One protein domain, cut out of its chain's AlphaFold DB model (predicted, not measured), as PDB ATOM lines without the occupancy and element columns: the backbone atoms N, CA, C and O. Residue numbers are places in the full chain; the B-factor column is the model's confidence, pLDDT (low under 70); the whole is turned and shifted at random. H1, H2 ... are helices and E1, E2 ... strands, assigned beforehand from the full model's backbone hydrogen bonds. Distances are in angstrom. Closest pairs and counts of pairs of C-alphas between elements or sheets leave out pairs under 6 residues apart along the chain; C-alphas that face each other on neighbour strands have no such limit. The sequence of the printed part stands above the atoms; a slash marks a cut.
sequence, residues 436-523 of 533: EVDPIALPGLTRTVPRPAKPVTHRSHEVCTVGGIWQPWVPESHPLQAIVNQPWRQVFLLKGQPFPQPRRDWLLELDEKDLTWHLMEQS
ATOM      1  N   GLU A 436      63.206  89.269 -13.473       68.88
ATOM      2  CA  GLU A 436      63.059  90.660 -13.028       68.88
ATOM      3  C   GLU A 436      61.687  90.934 -12.392       68.88
ATOM      4  O   GLU A 436      61.604  91.770 -11.500       68.88
ATOM      5  N   VAL A 437      60.635  90.201 -12.790       81.81
ATOM      6  CA  VAL A 437      59.239  90.457 -12.387       81.81
ATOM      7  C   VAL A 437      58.653  89.283 -11.613       81.81
ATOM      8  O   VAL A 437      58.146  88.326 -12.191       81.81
ATOM      9  N   ASP A 438      58.710  89.360 -10.288       82.25
ATOM     10  CA  ASP A 438      58.145  88.355  -9.382       82.25
ATOM     11  C   ASP A 438      57.545  89.056  -8.149       82.25
ATOM     12  O   ASP A 438      58.256  89.278  -7.160       82.25
ATOM     13  N   PRO A 439      56.272  89.505  -8.219       86.38
ATOM     14  CA  PRO A 439      55.637  90.217  -7.118       86.38
ATOM     15  C   PRO A 439      55.493  89.295  -5.904       86.38
ATOM     16  O   PRO A 439      55.059  88.147  -6.013       86.38
ATOM     17  N   ILE A 440      55.819  89.818  -4.722       81.31
ATOM     18  CA  ILE A 440      55.703  89.065  -3.474       81.31
ATOM     19  C   ILE A 440      54.262  89.174  -2.973       81.31
ATOM     20  O   ILE A 440      53.694  90.262  -2.892       81.31
ATOM     21  N   ALA A 441      53.668  88.039  -2.615       83.88
ATOM     22  CA  ALA A 441      52.326  87.980  -2.057       83.88
ATOM     23  C   ALA A 441      52.291  87.084  -0.825       83.88
ATOM     24  O   ALA A 441      53.021  86.094  -0.739       83.88
ATOM     25  N   LEU A 442      51.373  87.379   0.096       82.19
ATOM     26  CA  LEU A 442      51.023  86.430   1.146       82.19
ATOM     27  C   LEU A 442      50.397  85.175   0.508       82.19
ATOM     28  O   LEU A 442      49.449  85.304  -0.283       82.19
ATOM     29  N   PRO A 443      50.888  83.965   0.836       74.94
ATOM     30  CA  PRO A 443      50.278  82.725   0.373       74.94
ATOM     31  C   PRO A 443      48.780  82.679   0.701       74.94
ATOM     32  O   PRO A 443      48.376  83.058   1.797       74.94
ATOM     33  N   GLY A 444      47.955  82.228  -0.247       80.69
ATOM     34  CA  GLY A 444      46.493  82.170  -0.098       80.69
ATOM     35  C   GLY A 444      45.743  83.454  -0.485       80.69
ATOM     36  O   GLY A 444      44.526  83.408  -0.672       80.69
ATOM     37  N   LEU A 445      46.442  84.580  -0.682       88.31
ATOM     38  CA  LEU A 445      45.850  85.826  -1.202       88.31
ATOM     39  C   LEU A 445      46.046  86.016  -2.712       88.31
ATOM     40  O   LEU A 445      45.440  86.905  -3.308       88.31
ATOM     41  N   THR A 446      46.853  85.164  -3.342       91.69
ATOM     42  CA  THR A 446      47.031  85.096  -4.798       91.69
ATOM     43  C   THR A 446      46.956  83.650  -5.272       91.69
ATOM     44  O   THR A 446      47.124  82.719  -4.481       91.69
ATOM     45  N   ARG A 447      46.695  83.461  -6.566       91.50
ATOM     46  CA  ARG A 447      46.838  82.163  -7.233       91.50
ATOM     47  C   ARG A 447      48.254  81.988  -7.755       91.50
ATOM     48  O   ARG A 447      48.850  82.934  -8.258       91.50
ATOM     49  N   THR A 448      48.743  80.759  -7.724       89.25
ATOM     50  CA  THR A 448      50.010  80.408  -8.365       89.25
ATOM     51  C   THR A 448      49.769  80.029  -9.821       89.25
ATOM     52  O   THR A 448      48.908  79.196 -10.103       89.25
ATOM     53  N   VAL A 449      50.549  80.600 -10.735       89.88
ATOM     54  CA  VAL A 449      50.526  80.288 -12.170       89.88
ATOM     55  C   VAL A 449      51.918  79.868 -12.657       89.88
ATOM     56  O   VAL A 449      52.927  80.282 -12.074       89.88
ATOM     57  N   PRO A 450      52.017  79.020 -13.698       87.62
ATOM     58  CA  PRO A 450      53.305  78.701 -14.301       87.62
ATOM     59  C   PRO A 450      53.909  79.946 -14.957       87.62
ATOM     60  O   PRO A 450      53.193  80.805 -15.470       87.62
ATOM     61  N   ARG A 451      55.244  80.028 -14.980       85.00
ATOM     62  CA  ARG A 451      55.933  81.095 -15.714       85.00
ATOM     63  C   ARG A 451      55.661  80.965 -17.217       85.00
ATOM     64  O   ARG A 451      55.690  79.844 -17.735       85.00
ATOM     65  N   PRO A 452      55.437  82.077 -17.939       81.69
ATOM     66  CA  PRO A 452      55.315  82.031 -19.387       81.69
ATOM     67  C   PRO A 452      56.642  81.580 -20.011       81.69
ATOM     68  O   PRO A 452      57.711  82.047 -19.626       81.69
ATOM     69  N   ALA A 453      56.578  80.691 -21.007       81.69
ATOM     70  CA  ALA A 453      57.774  80.184 -21.692       81.69
ATOM     71  C   ALA A 453      58.557  81.288 -22.426       81.69
ATOM     72  O   ALA A 453      59.769  81.182 -22.606       81.69
ATOM     73  N   LYS A 454      57.859  82.343 -22.864       85.06
ATOM     74  CA  LYS A 454      58.441  83.560 -23.431       85.06
ATOM     75  C   LYS A 454      57.825  84.768 -22.722       85.06
ATOM     76  O   LYS A 454      56.602  84.907 -22.787       85.06
ATOM     77  N   PRO A 455      58.629  85.620 -22.067       88.62
ATOM     78  CA  PRO A 455      58.146  86.868 -21.492       88.62
ATOM     79  C   PRO A 455      57.460  87.729 -22.553       88.62
ATOM     80  O   PRO A 455      57.992  87.900 -23.652       88.62
ATOM     81  N   VAL A 456      56.289  88.269 -22.224       92.94
ATOM     82  CA  VAL A 456      55.619  89.288 -23.036       92.94
ATOM     83  C   VAL A 456      55.546  90.552 -22.199       92.94
ATOM     84  O   VAL A 456      54.989  90.534 -21.099       92.94
ATOM     85  N   THR A 457      56.108  91.632 -22.732       94.56
ATOM     86  CA  THR A 457      56.202  92.922 -22.051       94.56
ATOM     87  C   THR A 457      55.686  94.029 -22.958       94.56
ATOM     88  O   THR A 457      55.932  94.000 -24.162       94.56
ATOM     89  N   HIS A 458      55.008  95.008 -22.368       95.25
ATOM     90  CA  HIS A 458      54.539  96.214 -23.039       95.25
ATOM     91  C   HIS A 458      54.908  97.482 -22.275       95.25
ATOM     92  O   HIS A 458      55.085  97.472 -21.054       95.25
ATOM     93  N   ARG A 459      54.984  98.598 -22.999       93.69
ATOM     94  CA  ARG A 459      54.959  99.948 -22.423       93.69
ATOM     95  C   ARG A 459      53.513 100.412 -22.263       93.69
ATOM     96  O   ARG A 459      52.643 100.013 -23.027       93.69
ATOM     97  N   SER A 460      53.257 101.303 -21.309       91.12
ATOM     98  CA  SER A 460      51.887 101.766 -21.014       91.12
ATOM     99  C   SER A 460      51.179 102.468 -22.181       91.12
ATOM    100  O   SER A 460      49.957 102.423 -22.255       91.12
ATOM    101  N   HIS A 461      51.926 103.101 -23.093       88.94
ATOM    102  CA  HIS A 461      51.365 103.770 -24.275       88.94
ATOM    103  C   HIS A 461      51.031 102.802 -25.426       88.94
ATOM    104  O   HIS A 461      50.416 103.207 -26.412       88.94
ATOM    105  N   GLU A 462      51.460 101.542 -25.334       92.69
ATOM    106  CA  GLU A 462      51.123 100.506 -26.306       92.69
ATOM    107  C   GLU A 462      49.743  99.906 -25.999       92.69
ATOM    108  O   GLU A 462      49.183 100.065 -24.914       92.69
ATOM    109  N   VAL A 463      49.182  99.181 -26.965       92.50
ATOM    110  CA  VAL A 463      47.943  98.420 -26.768       92.50
ATOM    111  C   VAL A 463      48.251  96.974 -26.406       92.50
ATOM    112  O   VAL A 463      49.207  96.378 -26.903       92.50
ATOM    113  N   CYS A 464      47.401  96.382 -25.573       92.75
ATOM    114  CA  CYS A 464      47.510  94.988 -25.169       92.75
ATOM    115  C   CYS A 464      47.438  94.047 -26.390       92.75
ATOM    116  O   CYS A 464      46.403  93.942 -27.052       92.75
ATOM    117  N   THR A 465      48.521  93.330 -26.704       92.12
ATOM    118  CA  THR A 465      48.552  92.408 -27.860       92.12
ATOM    119  C   THR A 465      47.914  91.047 -27.574       92.12
ATOM    120  O   THR A 465      47.446  90.372 -28.498       92.12
ATOM    121  N   VAL A 466      47.857  90.659 -26.297       92.62
ATOM    122  CA  VAL A 466      47.364  89.363 -25.820       92.62
ATOM    123  C   VAL A 466      46.502  89.565 -24.577       92.62
ATOM    124  O   VAL A 466      46.964  90.102 -23.577       92.62
ATOM    125  N   GLY A 467      45.254  89.092 -24.616       92.94
ATOM    126  CA  GLY A 467      44.369  89.175 -23.455       92.94
ATOM    127  C   GLY A 467      44.852  88.296 -22.296       92.94
ATOM    128  O   GLY A 467      45.268  87.157 -22.515       92.94
ATOM    129  N   GLY A 468      44.774  88.805 -21.070       94.50
ATOM    130  CA  GLY A 468      45.315  88.130 -19.894       94.50
ATOM    131  C   GLY A 468      45.439  89.031 -18.669       94.50
ATOM    132  O   GLY A 468      44.925  90.148 -18.650       94.50
ATOM    133  N   ILE A 469      46.129  88.519 -17.652       95.62
ATOM    134  CA  ILE A 469      46.492  89.243 -16.431       95.62
ATOM    135  C   ILE A 469      47.892  89.827 -16.599       95.62
ATOM    136  O   ILE A 469      48.837  89.102 -16.915       95.62
ATOM    137  N   TRP A 470      48.018  91.123 -16.341       96.25
ATOM    138  CA  TRP A 470      49.240  91.897 -16.517       96.25
ATOM    139  C   TRP A 470      49.709  92.491 -15.192       96.25
ATOM    140  O   TRP A 470      48.914  93.070 -14.453       96.25
ATOM    141  N   GLN A 471      51.005  92.366 -14.905       96.12
ATOM    142  CA  GLN A 471      51.670  92.962 -13.750       96.12
ATOM    143  C   GLN A 471      52.366  94.267 -14.161       96.12
ATOM    144  O   GLN A 471      53.218  94.229 -15.053       96.12
ATOM    145  N   PRO A 472      52.062  95.401 -13.510       96.00
ATOM    146  CA  PRO A 472      52.854  96.614 -13.657       96.00
ATOM    147  C   PRO A 472      54.194  96.486 -12.929       96.00
ATOM    148  O   PRO A 472      54.276  95.878 -11.858       96.00
ATOM    149  N   TRP A 473      55.237  97.076 -13.507       94.94
ATOM    150  CA  TRP A 473      56.586  97.015 -12.968       94.94
ATOM    151  C   TRP A 473      57.382  98.293 -13.232       94.94
ATOM    152  O   TRP A 473      57.407  98.802 -14.358       94.94
ATOM    153  N   VAL A 474      58.077  98.753 -12.193       93.50
ATOM    154  CA  VAL A 474      59.152  99.752 -12.250       93.50
ATOM    155  C   VAL A 474      60.461  99.144 -11.713       93.50
ATOM    156  O   VAL A 474      60.407  98.192 -10.926       93.50
ATOM    157  N   PRO A 475      61.638  99.668 -12.101       87.62
ATOM    158  CA  PRO A 475      62.929  99.186 -11.601       87.62
ATOM    159  C   PRO A 475      63.062  99.269 -10.072       87.62
ATOM    160  O   PRO A 475      62.444 100.121  -9.436       87.62
ATOM    161  N   GLU A 476      63.939  98.450  -9.481       80.31
ATOM    162  CA  GLU A 476      64.193  98.421  -8.024       80.31
ATOM    163  C   GLU A 476      64.617  99.787  -7.453       80.31
ATOM    164  O   GLU A 476      64.326 100.106  -6.304       80.31
ATOM    165  N   SER A 477      65.283 100.616  -8.260       82.69
ATOM    166  CA  SER A 477      65.717 101.962  -7.875       82.69
ATOM    167  C   SER A 477      64.603 103.011  -7.910       82.69
ATOM    168  O   SER A 477      64.836 104.150  -7.509       82.69
ATOM    169  N   HIS A 478      63.422 102.685  -8.440       89.25
ATOM    170  CA  HIS A 478      62.336 103.645  -8.582       89.25
ATOM    171  C   HIS A 478      61.671 103.916  -7.217       89.25
ATOM    172  O   HIS A 478      61.299 102.965  -6.526       89.25
ATOM    173  N   PRO A 479      61.428 105.183  -6.825       88.12
ATOM    174  CA  PRO A 479      60.917 105.520  -5.489       88.12
ATOM    175  C   PRO A 479      59.532 104.929  -5.184       88.12
ATOM    176  O   PRO A 479      59.212 104.652  -4.034       88.12
ATOM    177  N   LEU A 480      58.706 104.698  -6.210       91.06
ATOM    178  CA  LEU A 480      57.364 104.109  -6.064       91.06
ATOM    179  C   LEU A 480      57.326 102.577  -6.197       91.06
ATOM    180  O   LEU A 480      56.239 101.999  -6.221       91.06
ATOM    181  N   GLN A 481      58.479 101.905  -6.286       89.38
ATOM    182  CA  GLN A 481      58.553 100.457  -6.502       89.38
ATOM    183  C   GLN A 481      57.718  99.663  -5.487       89.38
ATOM    184  O   GLN A 481      56.969  98.769  -5.879       89.38
ATOM    185  N   ALA A 482      57.746 100.058  -4.213       87.62
ATOM    186  CA  ALA A 482      57.003  99.395  -3.146       87.62
ATOM    187  C   ALA A 482      55.467  99.506  -3.271       87.62
ATOM    188  O   ALA A 482      54.764  98.692  -2.679       87.62
ATOM    189  N   ILE A 483      54.926 100.459  -4.041       90.81
ATOM    190  CA  ILE A 483      53.472 100.588  -4.283       90.81
ATOM    191  C   ILE A 483      53.073  99.992  -5.640       90.81
ATOM    192  O   ILE A 483      51.962  99.473  -5.780       90.81
ATOM    193  N   VAL A 484      53.956 100.066  -6.641       93.12
ATOM    194  CA  VAL A 484      53.670  99.641  -8.022       93.12
ATOM    195  C   VAL A 484      53.876  98.141  -8.221       93.12
ATOM    196  O   VAL A 484      53.012  97.485  -8.800       93.12
ATOM    197  N   ASN A 485      54.976  97.577  -7.714       92.56
ATOM    198  CA  ASN A 485      55.393  96.192  -7.972       92.56
ATOM    199  C   ASN A 485      54.658  95.190  -7.071       92.56
ATOM    200  O   ASN A 485      55.250  94.284  -6.485       92.56
ATOM    201  N   GLN A 486      53.353  95.389  -6.929       90.31
ATOM    202  CA  GLN A 486      52.502  94.658  -6.010       90.31
ATOM    203  C   GLN A 486      51.482  93.808  -6.771       90.31
ATOM    204  O   GLN A 486      50.958  94.254  -7.799       90.31
ATOM    205  N   PRO A 487      51.132  92.610  -6.269       91.56
ATOM    206  CA  PRO A 487      50.205  91.711  -6.957       91.56
ATOM    207  C   PRO A 487      48.785  92.290  -7.047       91.56
ATOM    208  O   PRO A 487      48.024  91.930  -7.939       91.56
ATOM    209  N   TRP A 488      48.416  93.221  -6.162       90.19
ATOM    210  CA  TRP A 488      47.125  93.917  -6.196       90.19
ATOM    211  C   TRP A 488      47.067  95.111  -7.155       90.19
ATOM    212  O   TRP A 488      46.023  95.747  -7.253       90.19
ATOM    213  N   ARG A 489      48.158  95.418  -7.866       93.50
ATOM    214  CA  ARG A 489      48.171  96.380  -8.981       93.50
ATOM    215  C   ARG A 489      47.991  95.718 -10.345       93.50
ATOM    216  O   ARG A 489      47.984  96.408 -11.362       93.50
ATOM    217  N   GLN A 490      47.860  94.394 -10.374       95.81
ATOM    218  CA  GLN A 490      47.588  93.668 -11.606       95.81
ATOM    219  C   GLN A 490      46.283  94.121 -12.249       95.81
ATOM    220  O   GLN A 490      45.383  94.627 -11.581       95.81
ATOM    221  N   VAL A 491      46.181  93.900 -13.553       95.75
ATOM    222  CA  VAL A 491      44.956  94.158 -14.301       95.75
ATOM    223  C   VAL A 491      44.670  93.035 -15.275       95.75
ATOM    224  O   VAL A 491      45.573  92.487 -15.907       95.75
ATOM    225  N   PHE A 492      43.388  92.732 -15.428       95.75
ATOM    226  CA  PHE A 492      42.908  91.894 -16.510       95.75
ATOM    227  C   PHE A 492      42.578  92.773 -17.715       95.75
ATOM    228  O   PHE A 492      41.802  93.717 -17.589       95.75
ATOM    229  N   LEU A 493      43.141  92.444 -18.877       94.50
ATOM    230  CA  LEU A 493      42.893  93.156 -20.128       94.50
ATOM    231  C   LEU A 493      42.509  92.183 -21.236       94.50
ATOM    232  O   LEU A 493      43.044  91.077 -21.344       94.50
ATOM    233  N   LEU A 494      41.613  92.627 -22.110       92.00
ATOM    234  CA  LEU A 494      41.344  91.996 -23.395       92.00
ATOM    235  C   LEU A 494      42.332  92.501 -24.448       92.00
ATOM    236  O   LEU A 494      42.859  93.612 -24.362       92.00
ATOM    237  N   LYS A 495      42.556  91.685 -25.480       93.44
ATOM    238  CA  LYS A 495      43.369  92.084 -26.631       93.44
ATOM    239  C   LYS A 495      42.809  93.375 -27.242       93.44
ATOM    240  O   LYS A 495      41.616  93.460 -27.517       93.44
ATOM    241  N   GLY A 496      43.686  94.343 -27.482       92.62
ATOM    242  CA  GLY A 496      43.370  95.656 -28.039       92.62
ATOM    243  C   GLY A 496      42.998  96.717 -27.001       92.62
ATOM    244  O   GLY A 496      42.911  97.886 -27.365       92.62
ATOM    245  N   GLN A 497      42.808  96.359 -25.726       93.06
ATOM    246  CA  GLN A 497      42.565  97.356 -24.683       93.06
ATOM    247  C   GLN A 497      43.852  98.125 -24.333       93.06
ATOM    248  O   GLN A 497      44.942  97.542 -24.370       93.06
ATOM    249  N   PRO A 498      43.744  99.422 -23.993       95.06
ATOM    250  CA  PRO A 498      44.878 100.193 -23.499       95.06
ATOM    251  C   PRO A 498      45.246  99.757 -22.078       95.06
ATOM    252  O   PRO A 498      44.384  99.329 -21.305       95.06
ATOM    253  N   PHE A 499      46.518  99.914 -21.719       95.12
ATOM    254  CA  PHE A 499      46.940  99.759 -20.333       95.12
ATOM    255  C   PHE A 499      46.436 100.927 -19.462       95.12
ATOM    256  O   PHE A 499      46.236 102.038 -19.966       95.12
ATOM    257  N   PRO A 500      46.219 100.697 -18.153       92.56
ATOM    258  CA  PRO A 500      45.889 101.759 -17.210       92.56
ATOM    259  C   PRO A 500      46.925 102.885 -17.199       92.56
ATOM    260  O   PRO A 500      48.132 102.643 -17.237       92.56
ATOM    261  N   GLN A 501      46.441 104.117 -17.068       91.50
ATOM    262  CA  GLN A 501      47.254 105.313 -16.882       91.50
ATOM    263  C   GLN A 501      47.366 105.621 -15.381       91.50
ATOM    264  O   GLN A 501      46.358 105.993 -14.776       91.50
ATOM    265  N   PRO A 502      48.559 105.535 -14.759       91.62
ATOM    266  CA  PRO A 502      48.709 105.625 -13.302       91.62
ATOM    267  C   PRO A 502      48.086 106.869 -12.650       91.62
ATOM    268  O   PRO A 502      47.360 106.751 -11.664       91.62
ATOM    269  N   ARG A 503      48.283 108.064 -13.224       91.56
ATOM    270  CA  ARG A 503      47.705 109.306 -12.669       91.56
ATOM    271  C   ARG A 503      46.182 109.330 -12.733       91.56
ATOM    272  O   ARG A 503      45.530 109.829 -11.824       91.56
ATOM    273  N   ARG A 504      45.609 108.788 -13.809       90.00
ATOM    274  CA  ARG A 504      44.164 108.811 -14.063       90.00
ATOM    275  C   ARG A 504      43.434 107.704 -13.310       90.00
ATOM    276  O   ARG A 504      42.413 107.966 -12.685       90.00
ATOM    277  N   ASP A 505      43.942 106.483 -13.412       89.88
ATOM    278  CA  ASP A 505      43.239 105.273 -12.986       89.88
ATOM    279  C   ASP A 505      43.616 104.858 -11.563       89.88
ATOM    280  O   ASP A 505      42.808 104.255 -10.863       89.88
ATOM    281  N   TRP A 506      44.822 105.208 -11.112       91.44
ATOM    282  CA  TRP A 506      45.301 104.876  -9.772       91.44
ATOM    283  C   TRP A 506      45.454 106.077  -8.858       91.44
ATOM    284  O   TRP A 506      45.751 105.860  -7.694       91.44
ATOM    285  N   LEU A 507      45.276 107.309  -9.351       93.50
ATOM    286  CA  LEU A 507      45.563 108.538  -8.598       93.50
ATOM    287  C   LEU A 507      46.995 108.556  -8.033       93.50
ATOM    288  O   LEU A 507      47.252 109.086  -6.954       93.50
ATOM    289  N   LEU A 508      47.925 107.930  -8.757       91.44
ATOM    290  CA  LEU A 508      49.326 107.833  -8.377       91.44
ATOM    291  C   LEU A 508      50.153 108.727  -9.299       91.44
ATOM    292  O   LEU A 508      50.102 108.571 -10.519       91.44
ATOM    293  N   GLU A 509      50.939 109.633  -8.716       90.19
ATOM    294  CA  GLU A 509      51.858 110.525  -9.433       90.19
ATOM    295  C   GLU A 509      53.056 109.745 -10.012       90.19
ATOM    296  O   GLU A 509      54.177 109.811  -9.515       90.19
ATOM    297  N   LEU A 510      52.794 108.975 -11.068       90.69
ATOM    298  CA  LEU A 510      53.740 108.131 -11.798       90.69
ATOM    299  C   LEU A 510      53.632 108.445 -13.298       90.69
ATOM    300  O   LEU A 510      52.523 108.508 -13.837       90.69
ATOM    301  N   ASP A 511      54.763 108.672 -13.971       91.19
ATOM    302  CA  ASP A 511      54.788 108.805 -15.431       91.19
ATOM    303  C   ASP A 511      54.588 107.419 -16.064       91.19
ATOM    304  O   ASP A 511      55.228 106.434 -15.697       91.19
ATOM    305  N   GLU A 512      53.674 107.328 -17.025       90.81
ATOM    306  CA  GLU A 512      53.356 106.079 -17.718       90.81
ATOM    307  C   GLU A 512      54.557 105.493 -18.482       90.81
ATOM    308  O   GLU A 512      54.585 104.289 -18.752       90.81
ATOM    309  N   LYS A 513      55.554 106.328 -18.808       91.50
ATOM    310  CA  LYS A 513      56.801 105.942 -19.488       91.50
ATOM    311  C   LYS A 513      57.732 105.115 -18.607       91.50
ATOM    312  O   LYS A 513      58.456 104.263 -19.129       91.50
ATOM    313  N   ASP A 514      57.685 105.340 -17.296       92.81
ATOM    314  CA  ASP A 514      58.494 104.605 -16.320       92.81
ATOM    315  C   ASP A 514      57.963 103.184 -16.112       92.81
ATOM    316  O   ASP A 514      58.673 102.304 -15.622       92.81
ATOM    317  N   LEU A 515      56.714 102.945 -16.522       94.25
ATOM    318  CA  LEU A 515      56.004 101.708 -16.280       94.25
ATOM    319  C   LEU A 515      56.128 100.722 -17.448       94.25
ATOM    320  O   LEU A 515      55.943 101.049 -18.625       94.25
ATOM    321  N   THR A 516      56.407  99.473 -17.087       95.19
ATOM    322  CA  THR A 516      56.310  98.316 -17.979       95.19
ATOM    323  C   THR A 516      55.233  97.365 -17.483       95.19
ATOM    324  O   THR A 516      54.971  97.277 -16.285       95.19
ATOM    325  N   TRP A 517      54.610  96.648 -18.407       95.94
ATOM    326  CA  TRP A 517      53.562  95.676 -18.132       95.94
ATOM    327  C   TRP A 517      54.013  94.305 -18.577       95.94
ATOM    328  O   TRP A 517      54.434  94.147 -19.716       95.94
ATOM    329  N   HIS A 518      53.893  93.314 -17.703       95.25
ATOM    330  CA  HIS A 518      54.377  91.959 -17.952       95.25
ATOM    331  C   HIS A 518      53.233  90.964 -17.859       95.25
ATOM    332  O   HIS A 518      52.473  90.973 -16.890       95.25
ATOM    333  N   LEU A 519      53.096  90.117 -18.875       94.56
ATOM    334  CA  LEU A 519      52.049  89.103 -18.911       94.56
ATOM    335  C   LEU A 519      52.329  88.026 -17.858       94.56
ATOM    336  O   LEU A 519      53.370  87.369 -17.893       94.56
ATOM    337  N   MET A 520      51.371  87.821 -16.958       93.31
ATOM    338  CA  MET A 520      51.445  86.810 -15.902       93.31
ATOM    339  C   MET A 520      50.654  85.549 -16.261       93.31
ATOM    340  O   MET A 520      51.121  84.437 -16.043       93.31
ATOM    341  N   GLU A 521      49.452  85.718 -16.819       92.56
ATOM    342  CA  GLU A 521      48.543  84.626 -17.187       92.56
ATOM    343  C   GLU A 521      47.810  84.998 -18.480       92.56
ATOM    344  O   GLU A 521      47.104  86.006 -18.528       92.56
ATOM    345  N   GLN A 522      47.962  84.194 -19.535       91.00
ATOM    346  CA  GLN A 522      47.243  84.393 -20.795       91.00
ATOM    347  C   GLN A 522      45.817  83.833 -20.707       91.00
ATOM    348  O   GLN A 522      45.603  82.714 -20.242       91.00
ATOM    349  N   SER A 523      44.837  84.577 -21.218       84.44
ATOM    350  CA  SER A 523      43.452  84.108 -21.317       84.44
ATOM    351  C   SER A 523      43.306  83.010 -22.375       84.44
ATOM    352  O   SER A 523      43.686  83.197 -23.531       84.44
TER     353      SER A 523
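Overview. This is residues 436 to 523 of the 533 residues of an uncharacterized protein of Duganella sp. FT92W (UniProt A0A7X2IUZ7). With little regular structure, this is mostly loops around a small, strongly twisted antiparallel sheet, E2-E5-E3-E4, with E3 near the middle; H1 grazes the sheet, and E1 and H2 lie far out. The printed part has 88 residues, 31 in named elements, ordered E1, E2, E3, H1, E4, H2, E5: class mixed. It is compact, radius of gyration of the C-alphas 12.4 A, spanning 32 by 31 by 20 A.

Along the chain. E5, residues 516 to 522, spans 16.9 A and ends at C-alpha 522 (47.243, 84.393, -20.795). E3, 468 to 473, spans 15.9 A; E2 is 457 to 459, E4 491 to 493, H1 481 to 484, H2 502 to 505. E1, 446 to 449, begins at C-alpha 446 (47.031, 85.096, -4.798).

Arrangement. Within hydrogen-bond range are N 518 and O 471 (E5, E3), 2.9 A, N 458 and O 517 (E2, E5), 2.8 A, and N 470 and O 491 (E3, E4), 2.8 A. E4, H2 and E5 form a split strand-helix-strand unit, two strands of one sheet that are not neighbours, with a helix between them along the chain and E3 between them in the sheet; its crossover is right-handed. H1 only grazes the sheet; H2 is not on it. E1 pairs with no named strand. Both helices are too short for an O i to N i+4 pair.

Size, cuts and confidence. The printed part has no cut and no long link; residue 436 is under pLDDT 70.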